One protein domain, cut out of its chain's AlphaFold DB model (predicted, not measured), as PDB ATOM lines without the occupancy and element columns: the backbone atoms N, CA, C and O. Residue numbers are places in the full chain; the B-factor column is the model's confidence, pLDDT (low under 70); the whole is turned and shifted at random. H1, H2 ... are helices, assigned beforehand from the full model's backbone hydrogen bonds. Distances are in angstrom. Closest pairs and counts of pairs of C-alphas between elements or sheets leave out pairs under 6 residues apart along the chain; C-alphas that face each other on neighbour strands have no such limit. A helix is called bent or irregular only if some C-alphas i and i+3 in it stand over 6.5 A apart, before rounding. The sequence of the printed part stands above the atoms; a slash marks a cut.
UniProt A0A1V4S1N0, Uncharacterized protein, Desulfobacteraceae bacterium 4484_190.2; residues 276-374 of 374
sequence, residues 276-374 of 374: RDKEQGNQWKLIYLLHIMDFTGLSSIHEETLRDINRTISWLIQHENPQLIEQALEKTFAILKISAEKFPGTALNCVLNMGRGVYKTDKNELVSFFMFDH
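Overview. This is residues 276 to 374 of the 374 residues of an uncharacterized protein of Desulfobacteraceae bacterium 4484_190.2 (UniProt A0A1V4S1N0). What does the model look like? It is a flat, two-layered zigzag of helices: H2 and H4 lie side by side in one layer, and H1, H3 and H5 make the other, with H3 in the middle. H1 to H4 form an up-and-down bundle, each helix running against the one before it, and the short H5 folds back along H4. How large is it, and what is it made of? The printed part has 99 residues with five named helices, H1 to H5 in chain order, and no named strand; the class is all helix. It is compact, with a radius of gyration of the C-alphas of 12.9 A and spans of 38 by 34 by 17 A.

Arrangement. How does the printed part open? H1, residues 278 to 294, touches H2, residues 296 to 319, in a hairpin at a shallow tilt of 30 degrees, opposite ways; their closest C-alphas, those of Met 293 and His 302, are 5.8 A apart. Which helix is the hub? It is H3, residues 322 to 342, which touches the four others. With residues 325 to 329 alone it touches H2, opposite ways at 34 degrees, a shallow tilt only just short of steep, the C-alphas of Ile 317 and Ile 325 coming closest at 6.1 A. What follows? H4, residues 344 to 360, touches H2 the same way at a shallow tilt of 15 degrees, the C-alphas of Asn 310 and Cys 350 coming closest at 5.4 A. H5, residues 364 to 372, touches H4, closest at the C-alphas of Val 358 and Val 367, 6.0 A, and is apart from H1 and H2. Are the helix backbones complete? Every O i to N i+4 pair is within hydrogen-bond range in H1, H4 and H5, against 15 of 20 in H2 and 14 of 17 in H3.

Along the chain. Where do the helices begin and end? H1 begins at C-alpha 278, (26.036, 30.815, 1.078), and H5 ends at C-alpha 372, (-3.328, 34.201, -3.053). How long are they? H1 measures 24.8 A, H2 31.5 A, H3 30.0 A, H4 24.4 A and H5 12.1 A from first to last C-alpha. Do any depart from a straight line? H2 is irregular, with C-alphas 297 and 300 7.7 A apart, and has a kink of 69 degrees near residue 303; H3 has a kink of 32 degrees near residue 335.

Size, cuts and confidence. How far does it reach? The two C-alphas farthest apart, those of Gly 297 and Asp 362, are 39.4 A apart. Which residues stand free? Residues 295 to 300 do, of which 296 to 300 belong to H2. Is it continuous and confident? The printed part has no cut, and its four links are tight. Its mean pLDDT is 82.8, with residues 324, 373 and 374 under 70.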
ATOM      1  N   ARG A 276      29.733  35.452   4.581       87.88
ATOM      2  CA  ARG A 276      30.382  34.468   5.471       87.88
ATOM      3  C   ARG A 276      30.015  33.019   5.122       87.88
ATOM      4  O   ARG A 276      30.776  32.093   5.389       87.88
ATOM      5  N   ASP A 277      28.829  32.843   4.554       87.88
ATOM      6  CA  ASP A 277      28.223  31.587   4.143       87.88
ATOM      7  C   ASP A 277      27.368  31.823   2.882       87.88
ATOM      8  O   ASP A 277      27.195  32.954   2.410       87.88
ATOM      9  N   LYS A 278      26.852  30.735   2.298       86.81
ATOM     10  CA  LYS A 278      26.036  30.815   1.078       86.81
ATOM     11  C   LYS A 278      24.706  31.535   1.304       86.81
ATOM     12  O   LYS A 278      24.203  32.130   0.356       86.81
ATOM     13  N   GLU A 279      24.143  31.478   2.505       84.69
ATOM     14  CA  GLU A 279      22.871  32.124   2.850       84.69
ATOM     15  C   GLU A 279      23.039  33.642   2.808       84.69
ATOM     16  O   GLU A 279      22.464  34.316   1.951       84.69
ATOM     17  N   GLN A 280      23.962  34.170   3.615       85.88
ATOM     18  CA  GLN A 280      24.278  35.593   3.672       85.88
ATOM     19  C   GLN A 280      24.703  36.142   2.302       85.88
ATOM     20  O   GLN A 280      24.246  37.212   1.898       85.88
ATOM     21  N   GLY A 281      25.537  35.407   1.559       91.56
ATOM     22  CA  GLY A 281      25.956  35.819   0.220       91.56
ATOM     23  C   GLY A 281      24.779  35.951  -0.754       91.56
ATOM     24  O   GLY A 281      24.677  36.953  -1.469       91.56
ATOM     25  N   ASN A 282      23.859  34.980  -0.777       90.44
ATOM     26  CA  ASN A 282      22.680  35.042  -1.648       90.44
ATOM     27  C   ASN A 282      21.681  36.119  -1.202       90.44
ATOM     28  O   ASN A 282      21.087  36.770  -2.062       90.44
ATOM     29  N   GLN A 283      21.539  36.362   0.104       86.06
ATOM     30  CA  GLN A 283      20.722  37.458   0.633       86.06
ATOM     31  C   GLN A 283      21.263  38.824   0.188       86.06
ATOM     32  O   GLN A 283      20.531  39.615  -0.408       86.06
ATOM     33  N   TRP A 284      22.558  39.089   0.396       91.88
ATOM     34  CA  TRP A 284      23.193  40.341  -0.035       91.88
ATOM     35  C   TRP A 284      23.114  40.544  -1.545       91.88
ATOM     36  O   TRP A 284      22.791  41.639  -2.013       91.88
ATOM     37  N   LYS A 285      23.365  39.475  -2.308       94.94
ATOM     38  CA  LYS A 285      23.209  39.480  -3.759       94.94
ATOM     39  C   LYS A 285      21.783  39.860  -4.156       94.94
ATOM     40  O   LYS A 285      21.621  40.744  -4.993       94.94
ATOM     41  N   LEU A 286      20.766  39.224  -3.570       90.50
ATOM     42  CA  LEU A 286      19.370  39.505  -3.898       90.50
ATOM     43  C   LEU A 286      19.010  40.962  -3.601       90.50
ATOM     44  O   LEU A 286      18.503  41.635  -4.491       90.50
ATOM     45  N   ILE A 287      19.327  41.460  -2.401       87.19
ATOM     46  CA  ILE A 287      19.064  42.854  -2.003       87.19
ATOM     47  C   ILE A 287      19.592  43.826  -3.062       87.19
ATOM     48  O   ILE A 287      18.879  44.726  -3.503       87.19
ATOM     49  N   TYR A 288      20.828  43.617  -3.520       92.75
ATOM     50  CA  TYR A 288      21.434  44.514  -4.496       92.75
ATOM     51  C   TYR A 288      20.922  44.306  -5.927       92.75
ATOM     52  O   TYR A 288      20.847  45.260  -6.696       92.75
ATOM     53  N   LEU A 289      20.517  43.093  -6.311       93.69
ATOM     54  CA  LEU A 289      19.850  42.884  -7.600       93.69
ATOM     55  C   LEU A 289      18.496  43.611  -7.662       93.69
ATOM     56  O   LEU A 289      18.171  44.190  -8.695       93.69
ATOM     57  N   LEU A 290      17.732  43.621  -6.563       86.81
ATOM     58  CA  LEU A 290      16.483  44.386  -6.472       86.81
ATOM     59  C   LEU A 290      16.761  45.892  -6.620       86.81
ATOM     60  O   LEU A 290      16.095  46.557  -7.406       86.81
ATOM     61  N   HIS A 291      17.824  46.398  -5.981       88.62
ATOM     62  CA  HIS A 291      18.280  47.783  -6.154       88.62
ATOM     63  C   HIS A 291      18.532  48.157  -7.615       88.62
ATOM     64  O   HIS A 291      18.120  49.219  -8.072       88.62
ATOM     65  N   ILE A 292      19.206  47.281  -8.368       92.88
ATOM     66  CA  ILE A 292      19.517  47.528  -9.779       92.88
ATOM     67  C   ILE A 292      18.229  47.717 -10.598       92.88
ATOM     68  O   ILE A 292      18.191  48.572 -11.487       92.88
ATOM     69  N   MET A 293      17.168  46.966 -10.282       87.88
ATOM     70  CA  MET A 293      15.873  47.059 -10.969       87.88
ATOM     71  C   MET A 293      15.150  48.389 -10.717       87.88
ATOM     72  O   MET A 293      14.461  48.876 -11.614       87.88
ATOM     73  N   ASP A 294      15.362  49.016  -9.558       84.12
ATOM     74  CA  ASP A 294      14.761  50.314  -9.216       84.12
ATOM     75  C   ASP A 294      15.423  51.493  -9.955       84.12
ATOM     76  O   ASP A 294      14.861  52.586 -10.053       84.12
ATOM     77  N   PHE A 295      16.616  51.286 -10.522       84.75
ATOM     78  CA  PHE A 295      17.410  52.347 -11.136       84.75
ATOM     79  C   PHE A 295      17.168  52.411 -12.641       84.75
ATOM     80  O   PHE A 295      17.634  51.569 -13.413       84.75
ATOM     81  N   THR A 296      16.502  53.473 -13.095       84.19
ATOM     82  CA  THR A 296      16.224  53.699 -14.525       84.19
ATOM     83  C   THR A 296      17.501  53.772 -15.367       84.19
ATOM     84  O   THR A 296      17.520  53.312 -16.515       84.19
ATOM     85  N   GLY A 297      18.592  54.279 -14.790       87.06
ATOM     86  CA  GLY A 297      19.902  54.349 -15.429       87.06
ATOM     87  C   GLY A 297      20.565  52.992 -15.662       87.06
ATOM     88  O   GLY A 297      21.395  52.857 -16.562       87.06
ATOM     89  N   LEU A 298      20.154  51.964 -14.923       91.12
ATOM     90  CA  LEU A 298      20.632  50.592 -15.089       91.12
ATOM     91  C   LEU A 298      19.719  49.761 -16.004       91.12
ATOM     92  O   LEU A 298      19.895  48.553 -16.127       91.12
ATOM     93  N   SER A 299      18.780  50.401 -16.709       88.81
ATOM     94  CA  SER A 299      17.819  49.712 -17.583       88.81
ATOM     95  C   SER A 299      18.444  48.808 -18.647       88.81
ATOM     96  O   SER A 299      17.837  47.808 -19.023       88.81
ATOM     97  N   SER A 300      19.669  49.098 -19.094       89.38
ATOM     98  CA  SER A 300      20.399  48.255 -20.049       89.38
ATOM     99  C   SER A 300      20.794  46.880 -19.496       89.38
ATOM    100  O   SER A 300      21.014  45.966 -20.284       89.38
ATOM    101  N   ILE A 301      20.855  46.715 -18.170       92.38
ATOM    102  CA  ILE A 301      21.179  45.446 -17.499       92.38
ATOM    103  C   ILE A 301      19.972  44.826 -16.780       92.38
ATOM    104  O   ILE A 301      20.106  43.765 -16.172       92.38
ATOM    105  N   HIS A 302      18.780  45.435 -16.855       91.44
ATOM    106  CA  HIS A 302      17.581  44.955 -16.146       91.44
ATOM    107  C   HIS A 302      17.174  43.541 -16.546       91.44
ATOM    108  O   HIS A 302      16.829  42.742 -15.683       91.44
ATOM    109  N   GLU A 303      17.242  43.188 -17.830       90.38
ATOM    110  CA  GLU A 303      16.843  41.843 -18.250       90.38
ATOM    111  C   GLU A 303      17.795  40.764 -17.703       90.38
ATOM    112  O   GLU A 303      17.355  39.711 -17.239       90.38
ATOM    113  N   GLU A 304      19.106  41.022 -17.727       92.06
ATOM    114  CA  GLU A 304      20.104  40.124 -17.136       92.06
ATOM    115  C   GLU A 304      19.938  40.038 -15.615       92.06
ATOM    116  O   GLU A 304      19.895  38.936 -15.064       92.06
ATOM    117  N   THR A 305      19.745  41.186 -14.962       93.50
ATOM    118  CA  THR A 305      19.478  41.297 -13.521       93.50
ATOM    119  C   THR A 305      18.251  40.478 -13.136       93.50
ATOM    120  O   THR A 305      18.313  39.689 -12.198       93.50
ATOM    121  N   LEU A 306      17.161  40.564 -13.904       90.00
ATOM    122  CA  LEU A 306      15.938  39.801 -13.664       90.00
ATOM    123  C   LEU A 306      16.167  38.283 -13.748       90.00
ATOM    124  O   LEU A 306      15.659  37.521 -12.923       90.00
ATOM    125  N   ARG A 307      16.980  37.826 -14.710       90.56
ATOM    126  CA  ARG A 307      17.379  36.409 -14.789       90.56
ATOM    127  C   ARG A 307      18.213  35.991 -13.576       90.56
ATOM    128  O   ARG A 307      18.072  34.854 -13.123       90.56
ATOM    129  N   ASP A 308      19.066  36.868 -13.050       93.31
ATOM    130  CA  ASP A 308      19.885  36.573 -11.869       93.31
ATOM    131  C   ASP A 308      19.072  36.604 -10.560       93.31
ATOM    132  O   ASP A 308      19.282  35.758  -9.685       93.31
ATOM    133  N   ILE A 309      18.070  37.486 -10.464       89.31
ATOM    134  CA  ILE A 309      17.064  37.489  -9.387       89.31
ATOM    135  C   ILE A 309      16.369  36.128  -9.345       89.31
ATOM    136  O   ILE A 309      16.366  35.469  -8.308       89.31
ATOM    137  N   ASN A 310      15.872  35.652 -10.492       86.06
ATOM    138  CA  ASN A 310      15.190  34.360 -10.599       86.06
ATOM    139  C   ASN A 310      16.051  33.191 -10.088       86.06
ATOM    140  O   ASN A 310      15.584  32.336  -9.332       86.06
ATOM    141  N   ARG A 311      17.331  33.162 -10.479       90.38
ATOM    142  CA  ARG A 311      18.285  32.134 -10.033       90.38
ATOM    143  C   ARG A 311      18.528  32.205  -8.527       90.38
ATOM    144  O   ARG A 311      18.529  31.170  -7.866       90.38
ATOM    145  N   THR A 312      18.714  33.413  -8.001       90.19
ATOM    146  CA  THR A 312      19.025  33.648  -6.584       90.19
ATOM    147  C   THR A 312      17.831  33.290  -5.695       90.19
ATOM    148  O   THR A 312      17.990  32.562  -4.721       90.19
ATOM    149  N   ILE A 313      16.614  33.681  -6.079       85.62
ATOM    150  CA  ILE A 313      15.386  33.329  -5.350       85.62
ATOM    151  C   ILE A 313      15.109  31.832  -5.398       85.62
ATOM    152  O   ILE A 313      14.782  31.241  -4.375       85.62
ATOM    153  N   SER A 314      15.288  31.192  -6.559       86.25
ATOM    154  CA  SER A 314      15.122  29.738  -6.675       86.25
ATOM    155  C   SER A 314      16.032  28.979  -5.703       86.25
ATOM    156  O   SER A 314      15.640  27.932  -5.189       86.25
ATOM    157  N   TRP A 315      17.233  29.509  -5.446       87.94
ATOM    158  CA  TRP A 315      18.140  28.970  -4.440       87.94
ATOM    159  C   TRP A 315      17.639  29.246  -3.016       87.94
ATOM    160  O   TRP A 315      17.533  28.301  -2.236       87.94
ATOM    161  N   LEU A 316      17.264  30.492  -2.701       85.62
ATOM    162  CA  LEU A 316      16.779  30.885  -1.370       85.62
ATOM    163  C   LEU A 316      15.533  30.086  -0.954       85.62
ATOM    164  O   LEU A 316      15.500  29.555   0.148       85.62
ATOM    165  N   ILE A 317      14.563  29.880  -1.855       83.19
ATOM    166  CA  ILE A 317      13.349  29.090  -1.575       83.19
ATOM    167  C   ILE A 317      13.679  27.674  -1.061       83.19
ATOM    168  O   ILE A 317      12.956  27.123  -0.234       83.19
ATOM    169  N   GLN A 318      14.767  27.076  -1.549       81.19
ATOM    170  CA  GLN A 318      15.163  25.710  -1.194       81.19
ATOM    171  C   GLN A 318      16.001  25.623   0.090       81.19
ATOM    172  O   GLN A 318      16.117  24.532   0.643       81.19
ATOM    173  N   HIS A 319      16.601  26.730   0.540       80.69
ATOM    174  CA  HIS A 319      17.647  26.707   1.571       80.69
ATOM    175  C   HIS A 319      17.366  27.628   2.772       80.69
ATOM    176  O   HIS A 319      18.033  27.479   3.786       80.69
ATOM    177  N   GLU A 320      16.384  28.532   2.698       73.75
ATOM    178  CA  GLU A 320      16.128  29.552   3.727       73.75
ATOM    179  C   GLU A 320      14.855  29.320   4.561       73.75
ATOM    180  O   GLU A 320      13.985  28.489   4.260       73.75
ATOM    181  N   ASN A 321      14.733  30.103   5.636       72.06
ATOM    182  CA  ASN A 321      13.542  30.154   6.482       72.06
ATOM    183  C   ASN A 321      12.343  30.797   5.732       72.06
ATOM    184  O   ASN A 321      12.524  31.836   5.093       72.06
ATOM    185  N   PRO A 322      11.117  30.239   5.837       70.94
ATOM    186  CA  PRO A 322       9.899  30.764   5.200       70.94
ATOM    187  C   PRO A 322       9.666  32.277   5.310       70.94
ATOM    188  O   PRO A 322       9.333  32.904   4.312       70.94
ATOM    189  N   GLN A 323       9.916  32.883   6.473       70.81
ATOM    190  CA  GLN A 323       9.624  34.307   6.709       70.81
ATOM    191  C   GLN A 323      10.494  35.247   5.858       70.81
ATOM    192  O   GLN A 323      10.033  36.284   5.385       70.81
ATOM    193  N   LEU A 324      11.761  34.881   5.634       68.94
ATOM    194  CA  LEU A 324      12.667  35.637   4.759       68.94
ATOM    195  C   LEU A 324      12.304  35.445   3.282       68.94
ATOM    196  O   LEU A 324      12.467  36.361   2.476       68.94
ATOM    197  N   ILE A 325      11.785  34.264   2.933       75.00
ATOM    198  CA  ILE A 325      11.341  33.948   1.574       75.00
ATOM    199  C   ILE A 325      10.100  34.774   1.212       75.00
ATOM    200  O   ILE A 325      10.046  35.305   0.107       75.00
ATOM    201  N   GLU A 326       9.141  34.936   2.126       76.50
ATOM    202  CA  GLU A 326       7.923  35.728   1.889       76.50
ATOM    203  C   GLU A 326       8.242  37.191   1.541       76.50
ATOM    204  O   GLU A 326       7.806  37.686   0.502       76.50
ATOM    205  N   GLN A 327       9.095  37.855   2.332       75.12
ATOM    206  CA  GLN A 327       9.509  39.244   2.069       75.12
ATOM    207  C   GLN A 327      10.267  39.389   0.740       75.12
ATOM    208  O   GLN A 327      10.093  40.366   0.004       75.12
ATOM    209  N   ALA A 328      11.127  38.417   0.420       72.94
ATOM    210  CA  ALA A 328      11.853  38.383  -0.845       72.94
ATOM    211  C   ALA A 328      10.910  38.187  -2.044       72.94
ATOM    212  O   ALA A 328      11.087  38.839  -3.080       72.94
ATOM    213  N   LEU A 329       9.905  37.315  -1.912       78.19
ATOM    214  CA  LEU A 329       8.899  37.062  -2.941       78.19
ATOM    215  C   LEU A 329       8.039  38.301  -3.195       78.19
ATOM    216  O   LEU A 329       7.890  38.682  -4.353       78.19
ATOM    217  N   GLU A 330       7.558  38.978  -2.149       81.69
ATOM    218  CA  GLU A 330       6.718  40.178  -2.273       81.69
ATOM    219  C   GLU A 330       7.405  41.276  -3.106       81.69
ATOM    220  O   GLU A 330       6.872  41.728  -4.128       81.69
ATOM    221  N   LYS A 331       8.644  41.647  -2.744       76.19
ATOM    222  CA  LYS A 331       9.432  42.638  -3.503       76.19
ATOM    223  C   LYS A 331       9.670  42.194  -4.947       76.19
ATOM    224  O   LYS A 331       9.623  43.003  -5.875       76.19
ATOM    225  N   THR A 332       9.896  40.901  -5.156       76.44
ATOM    226  CA  THR A 332      10.142  40.351  -6.492       76.44
ATOM    227  C   THR A 332       8.893  40.392  -7.364       76.44
ATOM    228  O   THR A 332       8.990  40.742  -8.541       76.44
ATOM    229  N   PHE A 333       7.717  40.089  -6.815       80.94
ATOM    230  CA  PHE A 333       6.454  40.185  -7.544       80.94
ATOM    231  C   PHE A 333       6.138  41.620  -7.964       80.94
ATOM    232  O   PHE A 333       5.743  41.839  -9.113       80.94
ATOM    233  N   ALA A 334       6.404  42.604  -7.098       82.06
ATOM    234  CA  ALA A 334       6.269  44.018  -7.448       82.06
ATOM    235  C   ALA A 334       7.147  44.395  -8.660       82.06
ATOM    236  O   ALA A 334       6.659  44.990  -9.626       82.06
ATOM    237  N   ILE A 335       8.416  43.970  -8.665       79.00
ATOM    238  CA  ILE A 335       9.340  44.192  -9.790       79.00
ATOM    239  C   ILE A 335       8.887  43.448 -11.048       79.00
ATOM    240  O   ILE A 335       8.958  43.995 -12.152       79.00
ATOM    241  N   LEU A 336       8.418  42.204 -10.913       77.94
ATOM    242  CA  LEU A 336       7.951  41.393 -12.038       77.94
ATOM    243  C   LEU A 336       6.730  42.000 -12.716       77.94
ATOM    244  O   LEU A 336       6.655  41.965 -13.942       77.94
ATOM    245  N   LYS A 337       5.815  42.601 -11.949       81.69
ATOM    246  CA  LYS A 337       4.630  43.281 -12.484       81.69
ATOM    247  C   LYS A 337       5.014  44.435 -13.412       81.69
ATOM    248  O   LYS A 337       4.466  44.543 -14.504       81.69
ATOM    249  N   ILE A 338       6.007  45.233 -13.019       80.25
ATOM    250  CA  ILE A 338       6.557  46.324 -13.843       80.25
ATOM    251  C   ILE A 338       7.362  45.757 -15.025       80.25
ATOM    252  O   ILE A 338       7.269  46.229 -16.157       80.25
ATOM    253  N   SER A 339       8.160  44.718 -14.775       77.25
ATOM    254  CA  SER A 339       9.053  44.130 -15.777       77.25
ATOM    255  C   SER A 339       8.310  43.343 -16.856       77.25
ATOM    256  O   SER A 339       8.841  43.202 -17.954       77.25
ATOM    257  N   ALA A 340       7.097  42.850 -16.590       78.25
ATOM    258  CA  ALA A 340       6.288  42.097 -17.548       78.25
ATOM    259  C   ALA A 340       5.911  42.919 -18.792       78.25
ATOM    260  O   ALA A 340       5.793  42.346 -19.873       78.25
ATOM    261  N   GLU A 341       5.797  44.247 -18.672       80.19
ATOM    262  CA  GLU A 341       5.551  45.135 -19.817       80.19
ATOM    263  C   GLU A 341       6.745  45.186 -20.781       80.19
ATOM    264  O   GLU A 341       6.568  45.280 -21.994       80.19
ATOM    265  N   LYS A 342       7.970  45.114 -20.246       76.25
ATOM    266  CA  LYS A 342       9.215  45.247 -21.021       76.25
ATOM    267  C   LYS A 342       9.824  43.902 -21.421       76.25
ATOM    268  O   LYS A 342      10.394  43.781 -22.499       76.25
ATOM    269  N   PHE A 343       9.709  42.897 -20.557       78.12
ATOM    270  CA  PHE A 343      10.369  41.595 -20.671       78.12
ATOM    271  C   PHE A 343       9.394  40.443 -20.359       78.12
ATOM    272  O   PHE A 343       9.640  39.658 -19.436       78.12
ATOM    273  N   PRO A 344       8.287  40.295 -21.112       79.56
ATOM    274  CA  PRO A 344       7.196  39.380 -20.759       79.56
ATOM    275  C   PRO A 344       7.650  37.920 -20.636       79.56
ATOM    276  O   PRO A 344       7.286  37.232 -19.685       79.56
ATOM    277  N   GLY A 345       8.502  37.448 -21.554       79.81
ATOM    278  CA  GLY A 345       9.019  36.076 -21.520       79.81
ATOM    279  C   GLY A 345       9.918  35.802 -20.310       79.81
ATOM    280  O   GLY A 345       9.798  34.757 -19.668       79.81
ATOM    281  N   THR A 346      10.795  36.747 -19.961       81.50
ATOM    282  CA  THR A 346      11.670  36.620 -18.787       81.50
ATOM    283  C   THR A 346      10.848  36.682 -17.501       81.50
ATOM    284  O   THR A 346      11.030  35.822 -16.641       81.50
ATOM    285  N   ALA A 347       9.890  37.609 -17.396       79.00
ATOM    286  CA  ALA A 347       9.009  37.725 -16.236       79.00
ATOM    287  C   ALA A 347       8.164  36.455 -16.015       79.00
ATOM    288  O   ALA A 347       8.143  35.917 -14.907       79.00
ATOM    289  N   LEU A 348       7.552  35.906 -17.072       81.94
ATOM    290  CA  LEU A 348       6.765  34.671 -16.990       81.94
ATOM    291  C   LEU A 348       7.613  33.472 -16.538       81.94
ATOM    292  O   LEU A 348       7.195  32.695 -15.678       81.94
ATOM    293  N   ASN A 349       8.832  33.345 -17.073       82.50
ATOM    294  CA  ASN A 349       9.771  32.309 -16.646       82.50
ATOM    295  C   ASN A 349      10.186  32.461 -15.173       82.50
ATOM    296  O   ASN A 349      10.440  31.455 -14.511       82.50
ATOM    297  N   CYS A 350      10.249  33.688 -14.644       82.94
ATOM    298  CA  CYS A 350      10.495  33.919 -13.218       82.94
ATOM    299  C   CYS A 350       9.335  33.408 -12.367       82.94
ATOM    300  O   CYS A 350       9.565  32.605 -11.467       82.94
ATOM    301  N   VAL A 351       8.095  33.789 -12.695       83.38
ATOM    302  CA  VAL A 351       6.899  33.322 -11.969       83.38
ATOM    303  C   VAL A 351       6.811  31.793 -11.987       83.38
ATOM    304  O   VAL A 351       6.620  31.173 -10.942       83.38
ATOM    305  N   LEU A 352       7.037  31.161 -13.146       84.31
ATOM    306  CA  LEU A 352       7.014  29.701 -13.277       84.31
ATOM    307  C   LEU A 352       8.078  29.012 -12.407       84.31
ATOM    308  O   LEU A 352       7.791  28.004 -11.758       84.31
ATOM    309  N   ASN A 353       9.310  29.523 -12.410       83.31
ATOM    310  CA  ASN A 353      10.405  28.935 -11.640       83.31
ATOM    311  C   ASN A 353      10.201  29.110 -10.135       83.31
ATOM    312  O   ASN A 353      10.396  28.145  -9.395       83.31
ATOM    313  N   MET A 354       9.749  30.287  -9.697       84.00
ATOM    314  CA  MET A 354       9.408  30.523  -8.295       84.00
ATOM    315  C   MET A 354       8.264  29.610  -7.852       84.00
ATOM    316  O   MET A 354       8.412  28.932  -6.842       84.00
ATOM    317  N   GLY A 355       7.195  29.479  -8.645       83.19
ATOM    318  CA  GLY A 355       6.073  28.591  -8.319       83.19
ATOM    319  C   GLY A 355       6.494  27.125  -8.205       83.19
ATOM    320  O   GLY A 355       6.129  26.438  -7.254       83.19
ATOM    321  N   ARG A 356       7.353  26.648  -9.119       84.19
ATOM    322  CA  ARG A 356       7.959  25.306  -9.018       84.19
ATOM    323  C   ARG A 356       8.848  25.158  -7.784       84.19
ATOM    324  O   ARG A 356       8.885  24.077  -7.205       84.19
ATOM    325  N   GLY A 357       9.594  26.201  -7.423       82.44
ATOM    326  CA  GLY A 357      10.437  26.230  -6.232       82.44
ATOM    327  C   GLY A 357       9.605  26.129  -4.959       82.44
ATOM    328  O   GLY A 357       9.850  25.235  -4.156       82.44
ATOM    329  N   VAL A 358       8.592  26.987  -4.824       84.19
ATOM    330  CA  VAL A 358       7.689  27.041  -3.668       84.19
ATOM    331  C   VAL A 358       6.940  25.723  -3.511       84.19
ATOM    332  O   VAL A 358       6.961  25.144  -2.428       84.19
ATOM    333  N   TYR A 359       6.375  25.184  -4.595       83.69
ATOM    334  CA  TYR A 359       5.661  23.907  -4.555       83.69
ATOM    335  C   TYR A 359       6.539  22.751  -4.052       83.69
ATOM    336  O   TYR A 359       6.085  21.910  -3.285       83.69
ATOM    337  N   LYS A 360       7.828  22.731  -4.422       83.00
ATOM    338  CA  LYS A 360       8.782  21.706  -3.963       83.00
ATOM    339  C   LYS A 360       9.146  21.799  -2.482       83.00
ATOM    340  O   LYS A 360       9.712  20.842  -1.964       83.00
ATOM    341  N   THR A 361       8.877  22.924  -1.818       77.88
ATOM    342  CA  THR A 361       9.153  23.053  -0.379       77.88
ATOM    343  C   THR A 361       8.180  22.253   0.486       77.88
ATOM    344  O   THR A 361       8.500  22.007   1.645       77.88
ATOM    345  N   ASP A 362       7.017  21.863  -0.061       74.25
ATOM    346  CA  ASP A 362       5.920  21.174   0.642       74.25
ATOM    347  C   ASP A 362       5.415  21.920   1.898       74.25
ATOM    348  O   ASP A 362       4.847  21.347   2.826       74.25
ATOM    349  N   LYS A 363       5.633  23.244   1.947       78.06
ATOM    350  CA  LYS A 363       5.176  24.124   3.030       78.06
ATOM    351  C   LYS A 363       3.857  24.784   2.633       78.06
ATOM    352  O   LYS A 363       3.851  25.726   1.842       78.06
ATOM    353  N   ASN A 364       2.749  24.316   3.206       76.69
ATOM    354  CA  ASN A 364       1.399  24.795   2.875       76.69
ATOM    355  C   ASN A 364       1.223  26.317   3.024       76.69
ATOM    356  O   ASN A 364       0.545  26.924   2.199       76.69
ATOM    357  N   GLU A 365       1.840  26.934   4.035       79.25
ATOM    358  CA  GLU A 365       1.792  28.391   4.246       79.25
ATOM    359  C   GLU A 365       2.436  29.146   3.076       79.25
ATOM    360  O   GLU A 365       1.794  29.994   2.463       79.25
ATOM    361  N   LEU A 366       3.644  28.745   2.667       78.75
ATOM    362  CA  LEU A 366       4.374  29.379   1.567       78.75
ATOM    363  C   LEU A 366       3.683  29.172   0.207       78.75
ATOM    364  O   LEU A 366       3.671  30.071  -0.632       78.75
ATOM    365  N   VAL A 367       3.088  27.993  -0.013       80.75
ATOM    366  CA  VAL A 367       2.276  27.709  -1.211       80.75
ATOM    367  C   VAL A 367       1.019  28.577  -1.237       80.75
ATOM    368  O   VAL A 367       0.649  29.073  -2.299       80.75
ATOM    369  N   SER A 368       0.377  28.777  -0.085       78.50
ATOM    370  CA  SER A 368      -0.828  29.606   0.015       78.50
ATOM    371  C   SER A 368      -0.501  31.076  -0.242       78.50
ATOM    372  O   SER A 368      -1.154  31.689  -1.082       78.50
ATOM    373  N   PHE A 369       0.562  31.596   0.379       79.94
ATOM    374  CA  PHE A 369       1.065  32.950   0.139       79.94
ATOM    375  C   PHE A 369       1.310  33.201  -1.357       79.94
ATOM    376  O   PHE A 369       0.734  34.113  -1.945       79.94
ATOM    377  N   PHE A 370       2.057  32.302  -2.013       81.38
ATOM    378  CA  PHE A 370       2.378  32.412  -3.441       81.38
ATOM    379  C   PHE A 370       1.144  32.435  -4.362       81.38
ATOM    380  O   PHE A 370       1.187  33.039  -5.435       81.38
ATOM    381  N   MET A 371       0.065  31.739  -3.988       77.06
ATOM    382  CA  MET A 371      -1.135  31.591  -4.820       77.06
ATOM    383  C   MET A 371      -2.170  32.703  -4.622       77.06
ATOM    384  O   MET A 371      -2.965  32.930  -5.535       77.06
ATOM    385  N   PHE A 372      -2.201  33.349  -3.451       74.12
ATOM    386  CA  PHE A 372      -3.328  34.201  -3.053       74.12
ATOM    387  C   PHE A 372      -2.958  35.636  -2.643       74.12
ATOM    388  O   PHE A 372      -3.851  36.481  -2.670       74.12
ATOM    389  N   ASP A 373      -1.690  35.943  -2.337       60.50
ATOM    390  CA  ASP A 373      -1.306  37.224  -1.715       60.50
ATOM    391  C   ASP A 373      -0.529  38.197  -2.639       60.50
ATOM    392  O   ASP A 373       0.167  39.090  -2.145       60.50
ATOM    393  N   HIS A 374      -0.611  38.062  -3.977       58.62
ATOM    394  CA  HIS A 374       0.181  38.862  -4.947       58.62
ATOM    395  C   HIS A 374      -0.619  39.457  -6.116       58.62
ATOM    396  O   HIS A 374      -1.415  38.715  -6.738       58.62
TER     397      HIS A 374